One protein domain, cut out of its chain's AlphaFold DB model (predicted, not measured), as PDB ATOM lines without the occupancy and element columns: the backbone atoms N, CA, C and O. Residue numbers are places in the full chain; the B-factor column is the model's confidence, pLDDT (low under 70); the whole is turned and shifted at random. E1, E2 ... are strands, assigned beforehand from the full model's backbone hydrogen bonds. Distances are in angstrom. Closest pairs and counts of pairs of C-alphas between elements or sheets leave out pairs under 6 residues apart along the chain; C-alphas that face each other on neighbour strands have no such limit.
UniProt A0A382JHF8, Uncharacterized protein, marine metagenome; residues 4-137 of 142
ATOM      1  N   ALA A   4     144.023 190.142 224.237       97.44
ATOM      2  CA  ALA A   4     142.869 190.664 223.517       97.44
ATOM      3  C   ALA A   4     141.583 190.222 224.215       97.44
ATOM      4  O   ALA A   4     141.503 189.117 224.749       97.44
ATOM      5  N   THR A   5     140.562 191.079 224.191       97.81
ATOM      6  CA  THR A   5     139.264 190.789 224.805       97.81
ATOM      7  C   THR A   5     138.103 191.131 223.879       97.81
ATOM      8  O   THR A   5     138.207 191.996 223.003       97.81
ATOM      9  N   ARG A   6     136.978 190.438 224.065       97.94
ATOM     10  CA  ARG A   6     135.700 190.728 223.418       97.94
ATOM     11  C   ARG A   6     134.534 190.376 224.337       97.94
ATOM     12  O   ARG A   6     134.389 189.221 224.733       97.94
ATOM     13  N   THR A   7     133.624 191.323 224.540       98.31
ATOM     14  CA  THR A   7     132.300 191.048 225.112       98.31
ATOM     15  C   THR A   7     131.427 190.358 224.061       98.31
ATOM     16  O   THR A   7     131.112 190.929 223.019       98.31
ATOM     17  N   LEU A   8     131.067 189.100 224.309       98.31
ATOM     18  CA  LEU A   8     130.215 188.282 223.437       98.31
ATOM     19  C   LEU A   8     128.730 188.450 223.748       98.31
ATOM     20  O   LEU A   8     127.883 188.260 222.876       98.31
ATOM     21  N   LYS A   9     128.412 188.767 225.004       97.94
ATOM     22  CA  LYS A   9     127.044 188.945 225.478       97.94
ATOM     23  C   LYS A   9     127.002 190.024 226.541       97.94
ATOM     24  O   LYS A   9     127.817 190.005 227.456       97.94
ATOM     25  N   ASP A  10     126.005 190.886 226.433       97.62
ATOM     26  CA  ASP A  10     125.591 191.825 227.466       97.62
ATOM     27  C   ASP A  10     124.059 191.851 227.485       97.62
ATOM     28  O   ASP A  10     123.407 192.345 226.563       97.62
ATOM     29  N   THR A  11     123.459 191.212 228.486       95.88
ATOM     30  CA  THR A  11     122.004 191.204 228.642       95.88
ATOM     31  C   THR A  11     121.536 192.548 229.188       95.88
ATOM     32  O   THR A  11     121.800 192.876 230.349       95.88
ATOM     33  N   LYS A  12     120.782 193.288 228.371       92.75
ATOM     34  CA  LYS A  12     119.993 194.433 228.830       92.75
ATOM     35  C   LYS A  12     118.927 193.965 229.827       92.75
ATOM     36  O   LYS A  12     118.336 192.904 229.637       92.75
ATOM     37  N   LEU A  13     118.727 194.730 230.897       90.50
ATOM     38  CA  LEU A  13     117.689 194.453 231.886       90.50
ATOM     39  C   LEU A  13     116.370 195.084 231.428       90.50
ATOM     40  O   LEU A  13     116.364 196.192 230.897       90.50
ATOM     41  N   GLU A  14     115.254 194.388 231.624       85.81
ATOM     42  CA  GLU A  14     113.925 194.896 231.285       85.81
ATOM     43  C   GLU A  14     113.342 195.710 232.444       85.81
ATOM     44  O   GLU A  14     113.440 195.337 233.614       85.81
ATOM     45  N   SER A  15     112.671 196.820 232.150       81.88
ATOM     46  CA  SER A  15     111.987 197.585 233.195       81.88
ATOM     47  C   SER A  15     110.863 196.758 233.836       81.88
ATOM     48  O   SER A  15     110.104 196.081 233.148       81.88
ATOM     49  N   GLY A  16     110.737 196.815 235.167       71.12
ATOM     50  CA  GLY A  16     109.607 196.221 235.897       71.12
ATOM     51  C   GLY A  16     109.655 194.703 236.124       71.12
ATOM     52  O   GLY A  16     108.687 194.152 236.640       71.12
ATOM     53  N   SER A  17     110.764 194.026 235.801       61.03
ATOM     54  CA  SER A  17     110.876 192.557 235.907       61.03
ATOM     55  C   SER A  17     111.632 192.047 237.153       61.03
ATOM     56  O   SER A  17     112.064 190.898 237.190       61.03
ATOM     57  N   GLY A  18     111.791 192.872 238.196       62.97
ATOM     58  CA  GLY A  18     112.554 192.514 239.404       62.97
ATOM     59  C   GLY A  18     114.065 192.347 239.156       62.97
ATOM     60  O   GLY A  18     114.578 192.745 238.106       62.97
ATOM     61  N   ALA A  19     114.788 191.771 240.128       63.22
ATOM     62  CA  ALA A  19     116.235 191.528 240.045       63.22
ATOM     63  C   ALA A  19     116.560 190.480 238.960       63.22
ATOM     64  O   ALA A  19     116.474 189.271 239.174       63.22
ATOM     65  N   GLN A  20     116.911 190.944 237.761       68.00
ATOM     66  CA  GLN A  20     117.047 190.089 236.575       68.00
ATOM     67  C   GLN A  20     118.416 189.425 236.418       68.00
ATOM     68  O   GLN A  20     118.541 188.457 235.661       68.00
ATOM     69  N   GLY A  21     119.431 189.910 237.138       81.88
ATOM     70  CA  GLY A  21     120.818 189.459 237.057       81.88
ATOM     71  C   GLY A  21     121.284 189.205 235.620       81.88
ATOM     72  O   GLY A  21     121.583 188.081 235.233       81.88
ATOM     73  N   GLY A  22     121.261 190.219 234.758       93.56
ATOM     74  CA  GLY A  22     121.643 190.058 233.351       93.56
ATOM     75  C   GLY A  22     122.969 189.302 233.183       93.56
ATOM     76  O   GLY A  22     123.881 189.421 233.999       93.56
ATOM     77  N   LYS A  23     123.061 188.473 232.143       95.44
ATOM     78  CA  LYS A  23     124.286 187.730 231.843       95.44
ATOM     79  C   LYS A  23     125.249 188.579 231.028       95.44
ATOM     80  O   LYS A  23     124.831 189.236 230.074       95.44
ATOM     81  N   VAL A  24     126.531 188.475 231.348       98.31
ATOM     82  CA  VAL A  24     127.626 189.032 230.550       98.31
ATOM     83  C   VAL A  24     128.570 187.892 230.183       98.31
ATOM     84  O   VAL A  24     128.771 186.974 230.973       98.31
ATOM     85  N   THR A  25     129.110 187.890 228.969       98.50
ATOM     86  CA  THR A  25     130.081 186.872 228.545       98.50
ATOM     87  C   THR A  25     131.259 187.537 227.867       98.50
ATOM     88  O   THR A  25     131.058 188.331 226.949       98.50
ATOM     89  N   VAL A  26     132.473 187.190 228.288       98.56
ATOM     90  CA  VAL A  26     133.721 187.778 227.790       98.56
ATOM     91  C   VAL A  26     134.656 186.675 227.319       98.56
ATOM     92  O   VAL A  26     134.833 185.676 228.011       98.56
ATOM     93  N   LEU A  27     135.248 186.856 226.140       98.69
ATOM     94  CA  LEU A  27     136.324 186.020 225.619       98.69
ATOM     95  C   LEU A  27     137.640 186.786 225.703       98.69
ATOM     96  O   LEU A  27     137.781 187.834 225.076       98.69
ATOM     97  N   VAL A  28     138.602 186.212 226.413       98.62
ATOM     98  CA  VAL A  28     139.981 186.679 226.519       98.62
ATOM     99  C   VAL A  28     140.873 185.735 225.727       98.62
ATOM    100  O   VAL A  28     140.766 184.516 225.870       98.62
ATOM    101  N   THR A  29     141.764 186.276 224.903       97.75
ATOM    102  CA  THR A  29     142.765 185.497 224.172       97.75
ATOM    103  C   THR A  29     144.165 186.044 224.403       97.75
ATOM    104  O   THR A  29     144.384 187.248 224.514       97.75
ATOM    105  N   MET A  30     145.116 185.121 224.481       95.38
ATOM    106  CA  MET A  30     146.538 185.376 224.697       95.38
ATOM    107  C   MET A  30     147.326 184.574 223.668       95.38
ATOM    108  O   MET A  30     146.950 183.449 223.327       95.38
ATOM    109  N   ASN A  31     148.423 185.122 223.163       92.94
ATOM    110  CA  ASN A  31     149.267 184.435 222.191       92.94
ATOM    111  C   ASN A  31     150.752 184.661 222.462       92.94
ATOM    112  O   ASN A  31     151.125 185.528 223.248       92.94
ATOM    113  N   ASP A  32     151.592 183.879 221.785       91.50
ATOM    114  CA  ASP A  32     153.035 184.121 221.731       91.50
ATOM    115  C   ASP A  32     153.683 184.229 223.123       91.50
ATOM    116  O   ASP A  32     154.471 185.125 223.382       91.50
ATOM    117  N   ASN A  33     153.308 183.332 224.042       90.88
ATOM    118  CA  ASN A  33     153.852 183.280 225.406       90.88
ATOM    119  C   ASN A  33     153.612 184.570 226.231       90.88
ATOM    120  O   ASN A  33     154.518 185.048 226.906       90.88
ATOM    121  N   THR A  34     152.414 185.168 226.160       93.25
ATOM    122  CA  THR A  34     152.098 186.489 226.748       93.25
ATOM    123  C   THR A  34     152.465 186.590 228.235       93.25
ATOM    124  O   THR A  34     151.990 185.800 229.049       93.25
ATOM    125  N   THR A  35     153.253 187.619 228.577       93.94
ATOM    126  CA  THR A  35     153.541 188.077 229.947       93.94
ATOM    127  C   THR A  35     153.092 189.530 230.079       93.94
ATOM    128  O   THR A  35     153.834 190.445 229.723       93.94
ATOM    129  N   ALA A  36     151.842 189.738 230.481       94.88
ATOM    130  CA  ALA A  36     151.219 191.057 230.566       94.88
ATOM    131  C   ALA A  36     149.975 191.001 231.454       94.88
ATOM    132  O   ALA A  36     149.405 189.930 231.653       94.88
ATOM    133  N   ASP A  37     149.520 192.163 231.904       96.62
ATOM    134  CA  ASP A  37     148.196 192.351 232.483       96.62
ATOM    135  C   ASP A  37     147.343 193.263 231.589       96.62
ATOM    136  O   ASP A  37     147.854 194.015 230.753       96.62
ATOM    137  N   SER A  38     146.022 193.122 231.684       97.38
ATOM    138  CA  SER A  38     145.072 194.012 231.015       97.38
ATOM    139  C   SER A  38     143.713 193.947 231.688       97.38
ATOM    140  O   SER A  38     143.238 192.866 232.043       97.38
ATOM    141  N   VAL A  39     143.026 195.088 231.754       97.62
ATOM    142  CA  VAL A  39     141.572 195.100 231.939       97.62
ATOM    143  C   VAL A  39     140.953 194.407 230.724       97.62
ATOM    144  O   VAL A  39     141.232 194.766 229.579       97.62
ATOM    145  N   VAL A  40     140.176 193.357 230.971       98.25
ATOM    146  CA  VAL A  40     139.527 192.527 229.947       98.25
ATOM    147  C   VAL A  40     138.019 192.746 229.887       98.25
ATOM    148  O   VAL A  40     137.381 192.316 228.927       98.25
ATOM    149  N   LEU A  41     137.451 193.439 230.869       98.31
ATOM    150  CA  LEU A  41     136.080 193.925 230.846       98.31
ATOM    151  C   LEU A  41     136.023 195.288 231.531       98.31
ATOM    152  O   LEU A  41     136.384 195.379 232.698       98.31
ATOM    153  N   ASP A  42     135.545 196.294 230.802       97.38
ATOM    154  CA  ASP A  42     135.107 197.584 231.342       97.38
ATOM    155  C   ASP A  42     133.593 197.498 231.566       97.38
ATOM    156  O   ASP A  42     132.807 197.408 230.613       97.38
ATOM    157  N   ALA A  43     133.188 197.437 232.828       97.31
ATOM    158  CA  ALA A  43     131.805 197.270 233.226       97.31
ATOM    159  C   ALA A  43     130.982 198.541 233.004       97.31
ATOM    160  O   ALA A  43     129.780 198.429 232.760       97.31
ATOM    161  N   SER A  44     131.609 199.723 232.995       96.88
ATOM    162  CA  SER A  44     130.921 200.999 232.757       96.88
ATOM    163  C   SER A  44     130.307 201.097 231.358       96.88
ATOM    164  O   SER A  44     129.339 201.825 231.136       96.88
ATOM    165  N   ALA A  45     130.826 200.308 230.412       96.81
ATOM    166  CA  ALA A  45     130.296 200.195 229.059       96.81
ATOM    167  C   ALA A  45     129.102 199.227 228.934       96.81
ATOM    168  O   ALA A  45     128.512 199.123 227.855       96.81
ATOM    169  N   LEU A  46     128.750 198.495 229.996       97.12
ATOM    170  CA  LEU A  46     127.664 197.518 229.978       97.12
ATOM    171  C   LEU A  46     126.301 198.171 230.198       97.12
ATOM    172  O   LEU A  46     126.138 199.131 230.953       97.12
ATOM    173  N   ALA A  47     125.277 197.588 229.582       95.50
ATOM    174  CA  ALA A  47     123.909 198.056 229.706       95.50
ATOM    175  C   ALA A  47     123.457 198.066 231.173       95.50
ATOM    176  O   ALA A  47     123.433 197.021 231.832       95.50
ATOM    177  N   GLY A  48     123.044 199.235 231.657       93.69
ATOM    178  CA  GLY A  48     122.505 199.370 233.004       93.69
ATOM    179  C   GLY A  48     123.545 199.493 234.108       93.69
ATOM    180  O   GLY A  48     123.177 199.364 235.270       93.69
ATOM    181  N   HIS A  49     124.826 199.683 233.778       96.25
ATOM    182  CA  HIS A  49     125.845 199.918 234.796       96.25
ATOM    183  C   HIS A  49     125.554 201.201 235.582       96.25
ATOM    184  O   HIS A  49     125.160 202.227 235.024       96.25
ATOM    185  N   ALA A  50     125.762 201.116 236.890       94.75
ATOM    186  CA  ALA A  50     125.794 202.239 237.806       94.75
ATOM    187  C   ALA A  50     127.047 202.108 238.677       94.75
ATOM    188  O   ALA A  50     127.546 201.007 238.900       94.75
ATOM    189  N   ASN A  51     127.544 203.226 239.204       96.31
ATOM    190  CA  ASN A  51     128.698 203.215 240.101       96.31
ATOM    191  C   ASN A  51     128.460 202.283 241.302       96.31
ATOM    192  O   ASN A  51     127.486 202.451 242.038       96.31
ATOM    193  N   GLY A  52     129.369 201.329 241.505       94.44
ATOM    194  CA  GLY A  52     129.257 200.290 242.529       94.44
ATOM    195  C   GLY A  52     128.547 199.012 242.081       94.44
ATOM    196  O   GLY A  52     128.484 198.079 242.874       94.44
ATOM    197  N   ALA A  53     128.047 198.936 240.844       95.75
ATOM    198  CA  ALA A  53     127.487 197.707 240.300       95.75
ATOM    199  C   ALA A  53     128.586 196.676 240.013       95.75
ATOM    200  O   ALA A  53     129.605 196.999 239.395       95.75
ATOM    201  N   MET A  54     128.375 195.440 240.468       96.44
ATOM    202  CA  MET A  54     129.353 194.354 240.432       96.44
ATOM    203  C   MET A  54     128.907 193.184 239.556       96.44
ATOM    204  O   MET A  54     127.722 192.933 239.316       96.44
ATOM    205  N   LEU A  55     129.896 192.430 239.084       97.56
ATOM    206  CA  LEU A  55     129.702 191.213 238.310       97.56
ATOM    207  C   LEU A  55     130.284 190.016 239.047       97.56
ATOM    208  O   LEU A  55     131.474 190.004 239.347       97.56
ATOM    209  N   ASP A  56     129.468 188.987 239.243       97.75
ATOM    210  CA  ASP A  56     129.907 187.711 239.805       97.75
ATOM    211  C   ASP A  56     130.234 186.717 238.692       97.75
ATOM    212  O   ASP A  56     129.480 186.593 237.720       97.75
ATOM    213  N   ILE A  57     131.309 185.943 238.841       98.56
ATOM    214  CA  ILE A  57     131.645 184.878 237.892       98.56
ATOM    215  C   ILE A  57     130.762 183.667 238.182       98.56
ATOM    216  O   ILE A  57     130.749 183.115 239.280       98.56
ATOM    217  N   THR A  58     130.052 183.210 237.155       98.19
ATOM    218  CA  THR A  58     129.191 182.023 237.238       98.19
ATOM    219  C   THR A  58     129.779 180.819 236.522       98.19
ATOM    220  O   THR A  58     129.545 179.701 236.968       98.19
ATOM    221  N   ARG A  59     130.529 181.022 235.427       98.50
ATOM    222  CA  ARG A  59     131.229 179.952 234.699       98.50
ATOM    223  C   ARG A  59     132.506 180.445 234.043       98.50
ATOM    224  O   ARG A  59     132.582 181.605 233.644       98.50
ATOM    225  N   ILE A  60     133.468 179.543 233.869       98.75
ATOM    226  CA  ILE A  60     134.672 179.780 233.067       98.75
ATOM    227  C   ILE A  60     134.993 178.526 232.255       98.75
ATOM    228  O   ILE A  60     134.884 177.416 232.767       98.75
ATOM    229  N   TRP A  61     135.450 178.693 231.018       98.75
ATOM    230  CA  TRP A  61     136.147 177.661 230.252       98.75
ATOM    231  C   TRP A  61     137.487 178.209 229.800       98.75
ATOM    232  O   TRP A  61     137.558 179.348 229.344       98.75
ATOM    233  N   TRP A  62     138.544 177.415 229.898       98.69
ATOM    234  CA  TRP A  62     139.870 177.854 229.490       98.69
ATOM    235  C   TRP A  62     140.648 176.730 228.825       98.69
ATOM    236  O   TRP A  62     140.442 175.546 229.095       98.69
ATOM    237  N   GLY A  63     141.566 177.133 227.958       97.94
ATOM    238  CA  GLY A  63     142.580 176.272 227.373       97.94
ATOM    239  C   GLY A  63     143.863 177.071 227.278       97.94
ATOM    240  O   GLY A  63     143.968 177.949 226.424       97.94
ATOM    241  N   LEU A  64     144.794 176.787 228.181       96.31
ATOM    242  CA  LEU A  64     146.062 177.480 228.343       96.31
ATOM    243  C   LEU A  64     147.210 176.526 228.022       96.31
ATOM    244  O   LEU A  64     147.230 175.373 228.456       96.31
ATOM    245  N   VAL A  65     148.167 177.023 227.250       92.00
ATOM    246  CA  VAL A  65     149.378 176.300 226.869       92.00
ATOM    247  C   VAL A  65     150.568 176.988 227.512       92.00
ATOM    248  O   VAL A  65     150.691 178.216 227.444       92.00
ATOM    249  N   GLN A  66     151.425 176.173 228.127       82.00
ATOM    250  CA  GLN A  66     152.641 176.638 228.773       82.00
ATOM    251  C   GLN A  66     153.521 177.408 227.789       82.00
ATOM    252  O   GLN A  66     153.677 177.021 226.626       82.00
ATOM    253  N   GLY A  67     154.103 178.491 228.287       71.25
ATOM    254  CA  GLY A  67     155.232 179.147 227.662       71.25
ATOM    255  C   GLY A  67     156.435 178.231 227.473       71.25
ATOM    256  O   GLY A  67     156.561 177.187 228.099       71.25
ATOM    257  N   THR A  68     157.364 178.645 226.621       69.44
ATOM    258  CA  THR A  68     158.625 177.925 226.378       69.44
ATOM    259  C   THR A  68     159.709 178.213 227.425       69.44
ATOM    260  O   THR A  68     160.846 177.784 227.244       69.44
ATOM    261  N   ALA A  69     159.394 178.958 228.491       68.31
ATOM    262  CA  ALA A  69     160.336 179.331 229.545       68.31
ATOM    263  C   ALA A  69     160.237 178.375 230.748       68.31
ATOM    264  O   ALA A  69     159.136 178.058 231.187       68.31
ATOM    265  N   ASP A  70     161.383 177.983 231.317       62.22
ATOM    266  CA  ASP A  70     161.525 177.099 232.498       62.22
ATOM    267  C   ASP A  70     161.093 177.750 233.838       62.22
ATOM    268  O   ASP A  70     161.314 177.200 234.919       62.22
ATOM    269  N   ASP A  71     160.460 178.921 233.783       63.78
ATOM    270  CA  ASP A  71     160.003 179.682 234.947       63.78
ATOM    271  C   ASP A  71     158.549 179.331 235.320       63.78
ATOM    272  O   ASP A  71     157.858 178.630 234.577       63.78
ATOM    273  N   ASN A  72     158.062 179.852 236.461       71.94
ATOM    274  CA  ASN A  72     156.681 179.743 236.973       71.94
ATOM    275  C   ASN A  72     155.638 180.387 236.025       71.94
ATOM    276  O   ASN A  72     155.000 181.389 236.354       71.94
ATOM    277  N   THR A  73     155.505 179.820 234.829       86.88
ATOM    278  CA  THR A  73     154.763 180.311 233.667       86.88
ATOM    279  C   THR A  73     153.722 179.287 233.209       86.88
ATOM    280  O   THR A  73     153.625 178.187 233.755       86.88
ATOM    281  N   GLY A  74     152.908 179.635 232.213       91.25
ATOM    282  CA  GLY A  74     151.869 178.760 231.671       91.25
ATOM    283  C   GLY A  74     150.541 178.812 232.418       91.25
ATOM    284  O   GLY A  74     149.729 177.891 232.307       91.25
ATOM    285  N   TRP A  75     150.315 179.888 233.163       94.62
ATOM    286  CA  TRP A  75     149.078 180.136 233.888       94.62
ATOM    287  C   TRP A  75     148.650 181.595 233.728       94.62
ATOM    288  O   TRP A  75     149.422 182.455 233.292       94.62
ATOM    289  N   ALA A  76     147.392 181.852 234.049       96.81
ATOM    290  CA  ALA A  76     146.821 183.186 234.132       96.81
ATOM    291  C   ALA A  76     145.898 183.263 235.345       96.81
ATOM    292  O   ALA A  76     145.365 182.239 235.777       96.81
ATOM    293  N   ASP A  77     145.667 184.458 235.866       97.94
ATOM    294  CA  ASP A  77     144.624 184.695 236.857       97.94
ATOM    295  C   ASP A  77     143.635 185.757 236.387       97.94
ATOM    296  O   ASP A  77     143.923 186.569 235.501       97.94
ATOM    297  N   ILE A  78     142.434 185.675 236.952       98.69
ATOM    298  CA  ILE A  78     141.392 186.681 236.801       98.69
ATOM    299  C   ILE A  78     141.242 187.399 238.132       98.69
ATOM    300  O   ILE A  78     141.108 186.750 239.173       98.69
ATOM    301  N   GLU A  79     141.184 188.724 238.080       98.69
ATOM    302  CA  GLU A  79     140.947 189.576 239.242       98.69
ATOM    303  C   GLU A  79     139.709 190.441 239.043       98.69
ATOM    304  O   GLU A  79     139.401 190.884 237.930       98.69
ATOM    305  N   PHE A  80     139.021 190.708 240.146       98.69
ATOM    306  CA  PHE A  80     138.044 191.778 240.231       98.69
ATOM    307  C   PHE A  80     138.768 193.089 240.532       98.69
ATOM    308  O   PHE A  80     139.573 193.159 241.464       98.69
ATOM    309  N   VAL A  81     138.474 194.133 239.759       98.25
ATOM    310  CA  VAL A  81     139.151 195.424 239.919       98.25
ATOM    311  C   VAL A  81     138.603 196.179 241.126       98.25
ATOM    312  O   VAL A  81     137.410 196.498 241.216       98.25
ATOM    313  N   GLY A  82     139.488 196.512 242.062       97.25
ATOM    314  CA  GLY A  82     139.144 197.291 243.249       97.25
ATOM    315  C   GLY A  82     139.447 198.778 243.092       97.25
ATOM    316  O   GLY A  82     140.154 199.206 242.188       97.25
ATOM    317  N   ALA A  83     138.940 199.600 244.014       95.56
ATOM    318  CA  ALA A  83     139.236 201.036 244.016       95.56
ATOM    319  C   ALA A  83     140.688 201.352 244.423       95.56
ATOM    320  O   ALA A  83     141.198 202.432 244.133       95.56
ATOM    321  N   SER A  84     141.343 200.451 245.159       94.69
ATOM    322  CA  SER A  84     142.720 200.644 245.648       94.69
ATOM    323  C   SER A  84     143.600 199.407 245.508       94.69
ATOM    324  O   SER A  84     144.817 199.542 245.433       94.69
ATOM    325  N   ALA A  85     142.999 198.219 245.488       95.75
ATOM    326  CA  ALA A  85     143.678 196.962 245.227       95.75
ATOM    327  C   ALA A  85     142.686 195.984 244.603       95.75
ATOM    328  O   ALA A  85     141.545 195.891 245.063       95.75
ATOM    329  N   ASP A  86     143.143 195.267 243.586       98.06
ATOM    330  CA  ASP A  86     142.371 194.216 242.934       98.06
ATOM    331  C   ASP A  86     142.307 192.975 243.831       98.06
ATOM    332  O   ASP A  86     143.160 192.771 244.702       98.06
ATOM    333  N   THR A  87     141.278 192.153 243.641       98.12
ATOM    334  CA  THR A  87     141.138 190.881 244.353       98.12
ATOM    335  C   THR A  87     141.181 189.720 243.375       98.12
ATOM    336  O   THR A  87     140.422 189.664 242.408       98.12
ATOM    337  N   THR A  88     142.067 188.758 243.630       98.25
ATOM    338  CA  THR A  88     142.162 187.555 242.805       98.25
ATOM    339  C   THR A  88     140.892 186.720 242.938       98.25
ATOM    340  O   THR A  88     140.529 186.288 244.034       98.25
ATOM    341  N   ALA A  89     140.228 186.468 241.812       98.38
ATOM    342  CA  ALA A  89     139.051 185.615 241.744       98.38
ATOM    343  C   ALA A  89     139.451 184.139 241.623       98.38
ATOM    344  O   ALA A  89     138.961 183.297 242.377       98.38
ATOM    345  N   ILE A  90     140.329 183.810 240.666       98.19
ATOM    346  CA  ILE A  90     140.761 182.431 240.401       98.19
ATOM    347  C   ILE A  90     142.047 182.376 239.564       98.19
ATOM    348  O   ILE A  90     142.221 183.160 238.632       98.19
ATOM    349  N   ASN A  91     142.894 181.378 239.845       97.44
ATOM    350  CA  ASN A  91     144.062 181.031 239.031       97.44
ATOM    351  C   ASN A  91     143.724 179.877 238.080       97.44
ATOM    352  O   ASN A  91     143.103 178.891 238.481       97.44
ATOM    353  N   LEU A  92     144.175 179.974 236.833       97.62
ATOM    354  CA  LEU A  92     143.879 179.044 235.750       97.62
ATOM    355  C   LEU A  92     145.180 178.507 235.148       97.62
ATOM    356  O   LEU A  92     146.066 179.268 234.767       97.62
ATOM    357  N   ALA A  93     145.270 177.187 235.006       95.19
ATOM    358  CA  ALA A  93     146.376 176.507 234.337       95.19
ATOM    359  C   ALA A  93     145.853 175.338 233.492       95.19
ATOM    360  O   ALA A  93     144.797 174.767 233.789       95.19
ATOM    361  N   GLY A  94     146.588 174.985 232.436       95.19
ATOM    362  CA  GLY A  94     146.212 173.909 231.516       95.19
ATOM    363  C   GLY A  94     144.842 174.135 230.868       95.19
ATOM    364  O   GLY A  94     144.504 175.250 230.483       95.19
ATOM    365  N   THR A  95     144.031 173.083 230.766       97.75
ATOM    366  CA  THR A  95     142.679 173.148 230.185       97.75
ATOM    367  C   THR A  95     141.653 172.732 231.222       97.75
ATOM    368  O   THR A  95     141.839 171.728 231.911       97.75
ATOM    369  N   GLY A  96     140.542 173.455 231.306       97.94
ATOM    370  CA  GLY A  96     139.502 173.126 232.267       97.94
ATOM    371  C   GLY A  96     138.255 173.981 232.139       97.94
ATOM    372  O   GLY A  96     138.081 174.758 231.196       97.94
ATOM    373  N   HIS A  97     137.356 173.777 233.096       98.38
ATOM    374  CA  HIS A  97     136.153 174.574 233.235       98.38
ATOM    375  C   HIS A  97     135.714 174.667 234.698       98.38
ATOM    376  O   HIS A  97     135.963 173.769 235.500       98.38
ATOM    377  N   TYR A  98     135.039 175.766 235.013       98.25
ATOM    378  CA  TYR A  98     134.271 175.989 236.224       98.25
ATOM    379  C   TYR A  98     132.815 176.127 235.794       98.25
ATOM    380  O   TYR A  98     132.466 177.056 235.067       98.25
ATOM    381  N   ASP A  99     131.969 175.176 236.179       96.69
ATOM    382  CA  ASP A  99     130.580 175.092 235.714       96.69
ATOM    383  C   ASP A  99     129.568 175.817 236.620       96.69
ATOM    384  O   ASP A  99     128.380 175.895 236.278       96.69
ATOM    385  N   GLY A 100     130.046 176.359 237.746       95.81
ATOM    386  CA  GLY A 100     129.256 177.072 238.749       95.81
ATOM    387  C   GLY A 100     128.476 176.170 239.706       95.81
ATOM    388  O   GLY A 100     127.679 176.666 240.500       95.81
ATOM    389  N   THR A 101     128.661 174.847 239.661       96.44
ATOM    390  CA  THR A 101     127.947 173.924 240.567       96.44
ATOM    391  C   THR A 101     128.367 174.086 242.028       96.44
ATOM    392  O   THR A 101     127.565 173.842 242.928       96.44
ATOM    393  N   ALA A 102     129.588 174.570 242.268       95.06
ATOM    394  CA  ALA A 102     130.099 174.917 243.594       95.06
ATOM    395  C   ALA A 102     129.603 176.284 244.116       95.06
ATOM    396  O   ALA A 102     129.965 176.677 245.222       95.06
ATOM    397  N   GLY A 103     128.800 177.011 243.335       96.62
ATOM    398  CA  GLY A 103     128.376 178.382 243.617       96.62
ATOM    399  C   GLY A 103     128.847 179.358 242.540       96.62
ATOM    400  O   GLY A 103     129.405 178.959 241.524       96.62
ATOM    401  N   LYS A 104     128.594 180.648 242.754       96.19
ATOM    402  CA  LYS A 104     129.237 181.728 241.993       96.19
ATOM    403  C   LYS A 104     130.505 182.160 242.731       96.19
ATOM    404  O   LYS A 104     130.540 182.105 243.959       96.19
ATOM    405  N   ILE A 105     131.519 182.606 241.997       98.31
ATOM    406  CA  ILE A 105     132.651 183.318 242.594       98.31
ATOM    407  C   ILE A 105     132.202 184.770 242.717       98.31
ATOM    408  O   ILE A 105     132.099 185.483 241.716       98.31
ATOM    409  N   GLU A 106     131.836 185.147 243.938       97.25
ATOM    410  CA  GLU A 106     131.319 186.478 244.237       97.25
ATOM    411  C   GLU A 106     132.426 187.523 244.151       97.25
ATOM    412  O   GLU A 106     133.538 187.311 244.645       97.25
ATOM    413  N   ASN A 107     132.105 188.660 243.539       97.56
ATOM    414  CA  ASN A 107     133.010 189.792 243.518       97.56
ATOM    415  C   ASN A 107     133.110 190.402 244.915       97.56
ATOM    416  O   ASN A 107     132.153 190.964 245.445       97.56
ATOM    417  N   ASN A 108     134.293 190.275 245.511       96.19
ATOM    418  CA  ASN A 108     134.605 190.787 246.840       96.19
ATOM    419  C   ASN A 108     135.529 192.019 246.809       96.19
ATOM    420  O   ASN A 108     136.013 192.441 247.862       96.19
ATOM    421  N   ALA A 109     135.789 192.595 245.630       97.44
ATOM    422  CA  ALA A 109     136.569 193.816 245.517       97.44
ATOM    423  C   ALA A 109     135.795 194.997 246.117       97.44
ATOM    424  O   ALA A 109     134.593 195.170 245.917       97.44
ATOM    425  N   THR A 110     136.497 195.862 246.848       96.94
ATOM    426  CA  THR A 110     135.901 197.108 247.344       96.94
ATOM    427  C   THR A 110     135.990 198.168 246.250       96.94
ATOM    428  O   THR A 110     137.057 198.748 246.039       96.94
ATOM    429  N   ASN A 111     134.887 198.418 245.540       93.88
ATOM    430  CA  ASN A 111     134.811 199.444 244.499       93.88
ATOM    431  C   ASN A 111     133.403 200.045 244.390       93.88
ATOM    432  O   ASN A 111     132.448 199.342 244.093       93.88
ATOM    433  N   THR A 112     133.265 201.351 244.607       94.69
ATOM    434  CA  THR A 112     131.980 202.065 244.478       94.69
ATOM    435  C   THR A 112     131.963 203.039 243.298       94.69
ATOM    436  O   THR A 112     131.061 203.866 243.197       94.69
ATOM    437  N   GLY A 113     132.988 202.997 242.440       95.06
ATOM    438  CA  GLY A 113     133.179 203.918 241.321       95.06
ATOM    439  C   GLY A 113     132.737 203.350 239.974       95.06
ATOM    440  O   GLY A 113     132.055 202.334 239.903       95.06
ATOM    441  N   ALA A 114     133.154 204.015 238.894       95.00
ATOM    442  CA  ALA A 114     132.823 203.616 237.524       95.00
ATOM    443  C   ALA A 114     133.491 202.297 237.096       95.00
ATOM    444  O   ALA A 114     132.943 201.581 236.273       95.00
ATOM    445  N   THR A 115     134.638 201.959 237.685       96.62
ATOM    446  CA  THR A 115     135.378 200.713 237.419       96.62
ATOM    447  C   THR A 115     134.852 199.525 238.235       96.62
ATOM    448  O   THR A 115     135.474 198.464 238.276       96.62
ATOM    449  N   SER A 116     133.772 199.699 239.008       96.12
ATOM    450  CA  SER A 116     133.179 198.586 239.749       96.12
ATOM    451  C   SER A 116     132.667 197.537 238.766       96.12
ATOM    452  O   SER A 116     132.003 197.871 237.784       96.12
ATOM    453  N   GLY A 117     132.975 196.270 239.036       96.94
ATOM    454  CA  GLY A 117     132.635 195.166 238.145       96.94
ATOM    455  C   GLY A 117     133.615 194.955 236.985       96.94
ATOM    456  O   GLY A 117     133.441 193.976 236.258       96.94
ATOM    457  N   ASP A 118     134.639 195.799 236.819       98.56
ATOM    458  CA  ASP A 118     135.698 195.545 235.841       98.56
ATOM    459  C   ASP A 118     136.435 194.239 236.177       98.56
ATOM    460  O   ASP A 118     136.582 193.847 237.343       98.56
ATOM    461  N   LEU A 119     136.930 193.572 235.134       98.38
ATOM    462  CA  LEU A 119     137.759 192.375 235.262       98.38
ATOM    463  C   LEU A 119     139.134 192.622 234.678       98.38
ATOM    464  O   LEU A 119     139.259 193.176 233.582       98.38
ATOM    465  N   LYS A 120     140.152 192.105 235.357       98.44
ATOM    466  CA  LYS A 120     141.531 192.086 234.879       98.44
ATOM    467  C   LYS A 120     141.982 190.648 234.644       98.44
ATOM    468  O   LYS A 120     141.569 189.739 235.357       98.44
ATOM    469  N   CYS A 121     142.807 190.448 233.622       98.50
ATOM    470  CA  CYS A 121     143.514 189.197 233.377       98.50
ATOM    471  C   CYS A 121     145.011 189.455 233.510       98.50
ATOM    472  O   CYS A 121     145.528 190.366 232.858       98.50
ATOM    473  N   ASN A 122     145.689 188.634 234.306       97.69
ATOM    474  CA  ASN A 122     147.140 188.622 234.420       97.69
ATOM    475  C   ASN A 122     147.666 187.343 233.761       97.69
ATOM    476  O   ASN A 122     147.308 186.238 234.163       97.69
ATOM    477  N   ALA A 123     148.497 187.483 232.732       96.00
ATOM    478  CA  ALA A 123     149.073 186.379 231.974       96.00
ATOM    479  C   ALA A 123     150.550 186.195 232.339       96.00
ATOM    480  O   ALA A 123     151.338 187.137 232.228       96.00
ATOM    481  N   TYR A 124     150.949 184.976 232.710       94.56
ATOM    482  CA  TYR A 124     152.320 184.660 233.122       94.56
ATOM    483  C   TYR A 124     152.959 183.691 232.135       94.56
ATOM    484  O   TYR A 124     153.028 182.489 232.380       94.56
ATOM    485  N   GLY A 125     153.411 184.204 230.990       93.06
ATOM    486  CA  GLY A 125     154.060 183.384 229.968       93.06
ATOM    487  C   GLY A 125     153.123 182.291 229.453       93.06
ATOM    488  O   GLY A 125     153.358 181.100 229.661       93.06
ATOM    489  N   VAL A 126     152.000 182.694 228.857       93.81
ATOM    490  CA  VAL A 126     150.929 181.768 228.476       93.81
ATOM    491  C   VAL A 126     150.295 182.147 227.140       93.81
ATOM    492  O   VAL A 126     150.236 183.313 226.752       93.81
ATOM    493  N   SER A 127     149.827 181.140 226.406       94.62
ATOM    494  CA  SER A 127     148.977 181.320 225.223       94.62
ATOM    495  C   SER A 127     147.670 180.564 225.402       94.62
ATOM    496  O   SER A 127     147.628 179.577 226.133       94.62
ATOM    497  N   GLY A 128     146.614 180.982 224.708       96.25
ATOM    498  CA  GLY A 128     145.332 180.292 224.738       96.25
ATOM    499  C   GLY A 128     144.144 181.229 224.884       96.25
ATOM    500  O   GLY A 128     144.150 182.352 224.375       96.25
ATOM    501  N   PHE A 129     143.106 180.747 225.565       98.25
ATOM    502  CA  PHE A 129     141.874 181.499 225.776       98.25
ATOM    503  C   PHE A 129     141.269 181.265 227.161       98.25
ATOM    504  O   PHE A 129     141.463 180.213 227.774       98.25
ATOM    505  N   ILE A 130     140.470 182.239 227.594       98.75
ATOM    506  CA  ILE A 130     139.589 182.169 228.759       98.75
ATOM    507  C   ILE A 130     138.227 182.734 228.335       98.75
ATOM    508  O   ILE A 130     138.139 183.849 227.828       98.75
ATOM    509  N   LEU A 131     137.158 181.967 228.518       98.81
ATOM    510  CA  LEU A 131     135.774 182.371 228.282       98.81
ATOM    511  C   LEU A 131     135.053 182.445 229.626       98.81
ATOM    512  O   LEU A 131     134.968 181.434 230.315       98.81
ATOM    513  N   ILE A 132     134.517 183.610 229.980       98.81
ATOM    514  CA  ILE A 132     133.940 183.888 231.301       98.81
ATOM    515  C   ILE A 132     132.456 184.237 231.141       98.81
ATOM    516  O   ILE A 132     132.121 185.131 230.365       98.81
ATOM    517  N   GLU A 133     131.566 183.556 231.872       98.62
ATOM    518  CA  GLU A 133     130.159 183.945 232.051       98.62
ATOM    519  C   GLU A 133     129.966 184.595 233.423       98.62
ATOM    520  O   GLU A 133     130.277 184.011 234.462       98.62
ATOM    521  N   LEU A 134     129.380 185.787 233.415       98.25
ATOM    522  CA  LEU A 134     129.175 186.644 234.572       98.25
ATOM    523  C   LEU A 134     127.689 186.939 234.771       98.25
ATOM    524  O   LEU A 134     126.888 186.886 233.829       98.25
ATOM    525  N   ARG A 135     127.337 187.308 235.999       97.12
ATOM    526  CA  ARG A 135     126.000 187.738 236.402       97.12
ATOM    527  C   ARG A 135     126.085 189.154 236.963       97.12
ATOM    528  O   ARG A 135     126.855 189.387 237.886       97.12
ATOM    529  N   LYS A 136     125.273 190.062 236.419       96.56
ATOM    530  CA  LYS A 136     125.006 191.381 237.007       96.56
ATOM    531  C   LYS A 136     124.388 191.209 238.386       96.56
ATOM    532  O   LYS A 136     123.489 190.378 238.548       96.56
ATOM    533  N   ASP A 137     124.866 191.977 239.349       94.19
ATOM    534  CA  ASP A 137     124.227 192.093 240.649       94.19
ATOM    535  C   ASP A 137     122.936 192.935 240.572       94.19
ATOM    536  O   ASP A 137     122.400 193.225 239.497       94.19
TER     537      ASP A 137
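What this domain is: This is residues 4 to 137 of the 142 residues of an uncharacterized protein of marine metagenome (UniProt A0A382JHF8). One twisted sheet folds back on itself into a flattened, partly closed sandwich: the long strands E2 and E7 run side by side and double back together, with E1, E3 and E6 in one layer and E4 and E5 in the other. The loops of residues 11 to 22 and 67 to 74 reach to opposite ends of the longest axis. The printed part has 134 residues, no named helix and seven strands, E1 to E7 in chain order, in a branched antiparallel sheet; its class is all strand. It is compact, with a radius of gyration of the C-alphas of 14.9 A, and elongated, spanning 54 by 30 by 25 A.

How they stand to each other: Start at E1, residues 4 to 10, an edge strand in a hairpin with E2, residues 23 to 41; N 6 and O 27 are 2.9 A apart. On the other side of E2 is E7, residues 119 to 136, antiparallel, with N 28 and O 130 at 2.8 A. E3, residues 55 to 66, is antiparallel to E7, N 61 to O 131 being 2.9 A. E4, residues 75 to 80, lies on the same side of E7 as E3, with N 79 and O 120 at 2.9 A. E4 forms a hairpin with E5, residues 87 to 93, where N 78 and O 90 are 3.0 A apart. E6, residues 95 to 98, is antiparallel to E3, with N 62 and O 96 at 3.0 A.

Where its parts are: Find C-alpha 4 at (142.869, 190.664, 223.517), where E1 begins. E2 bends by 167 degrees at residue 36 and E7 by 168 degrees at residue 131; they measure 13.4 A and 12.9 A. E3 bends by 75 degrees at residue 58 and measures 28.8 A. E7 ends at C-alpha 136, (125.006, 191.381, 237.007).

The domain as a whole: The C-alphas farthest apart, of Gly 16 and Asp 70, are 55.4 A apart. The printed part has no cut; the links E1 to E2, E2 to E3 and E6 to E7 are long. Look for pLDDT under 70 at residues 17 to 20 and 68 to 71.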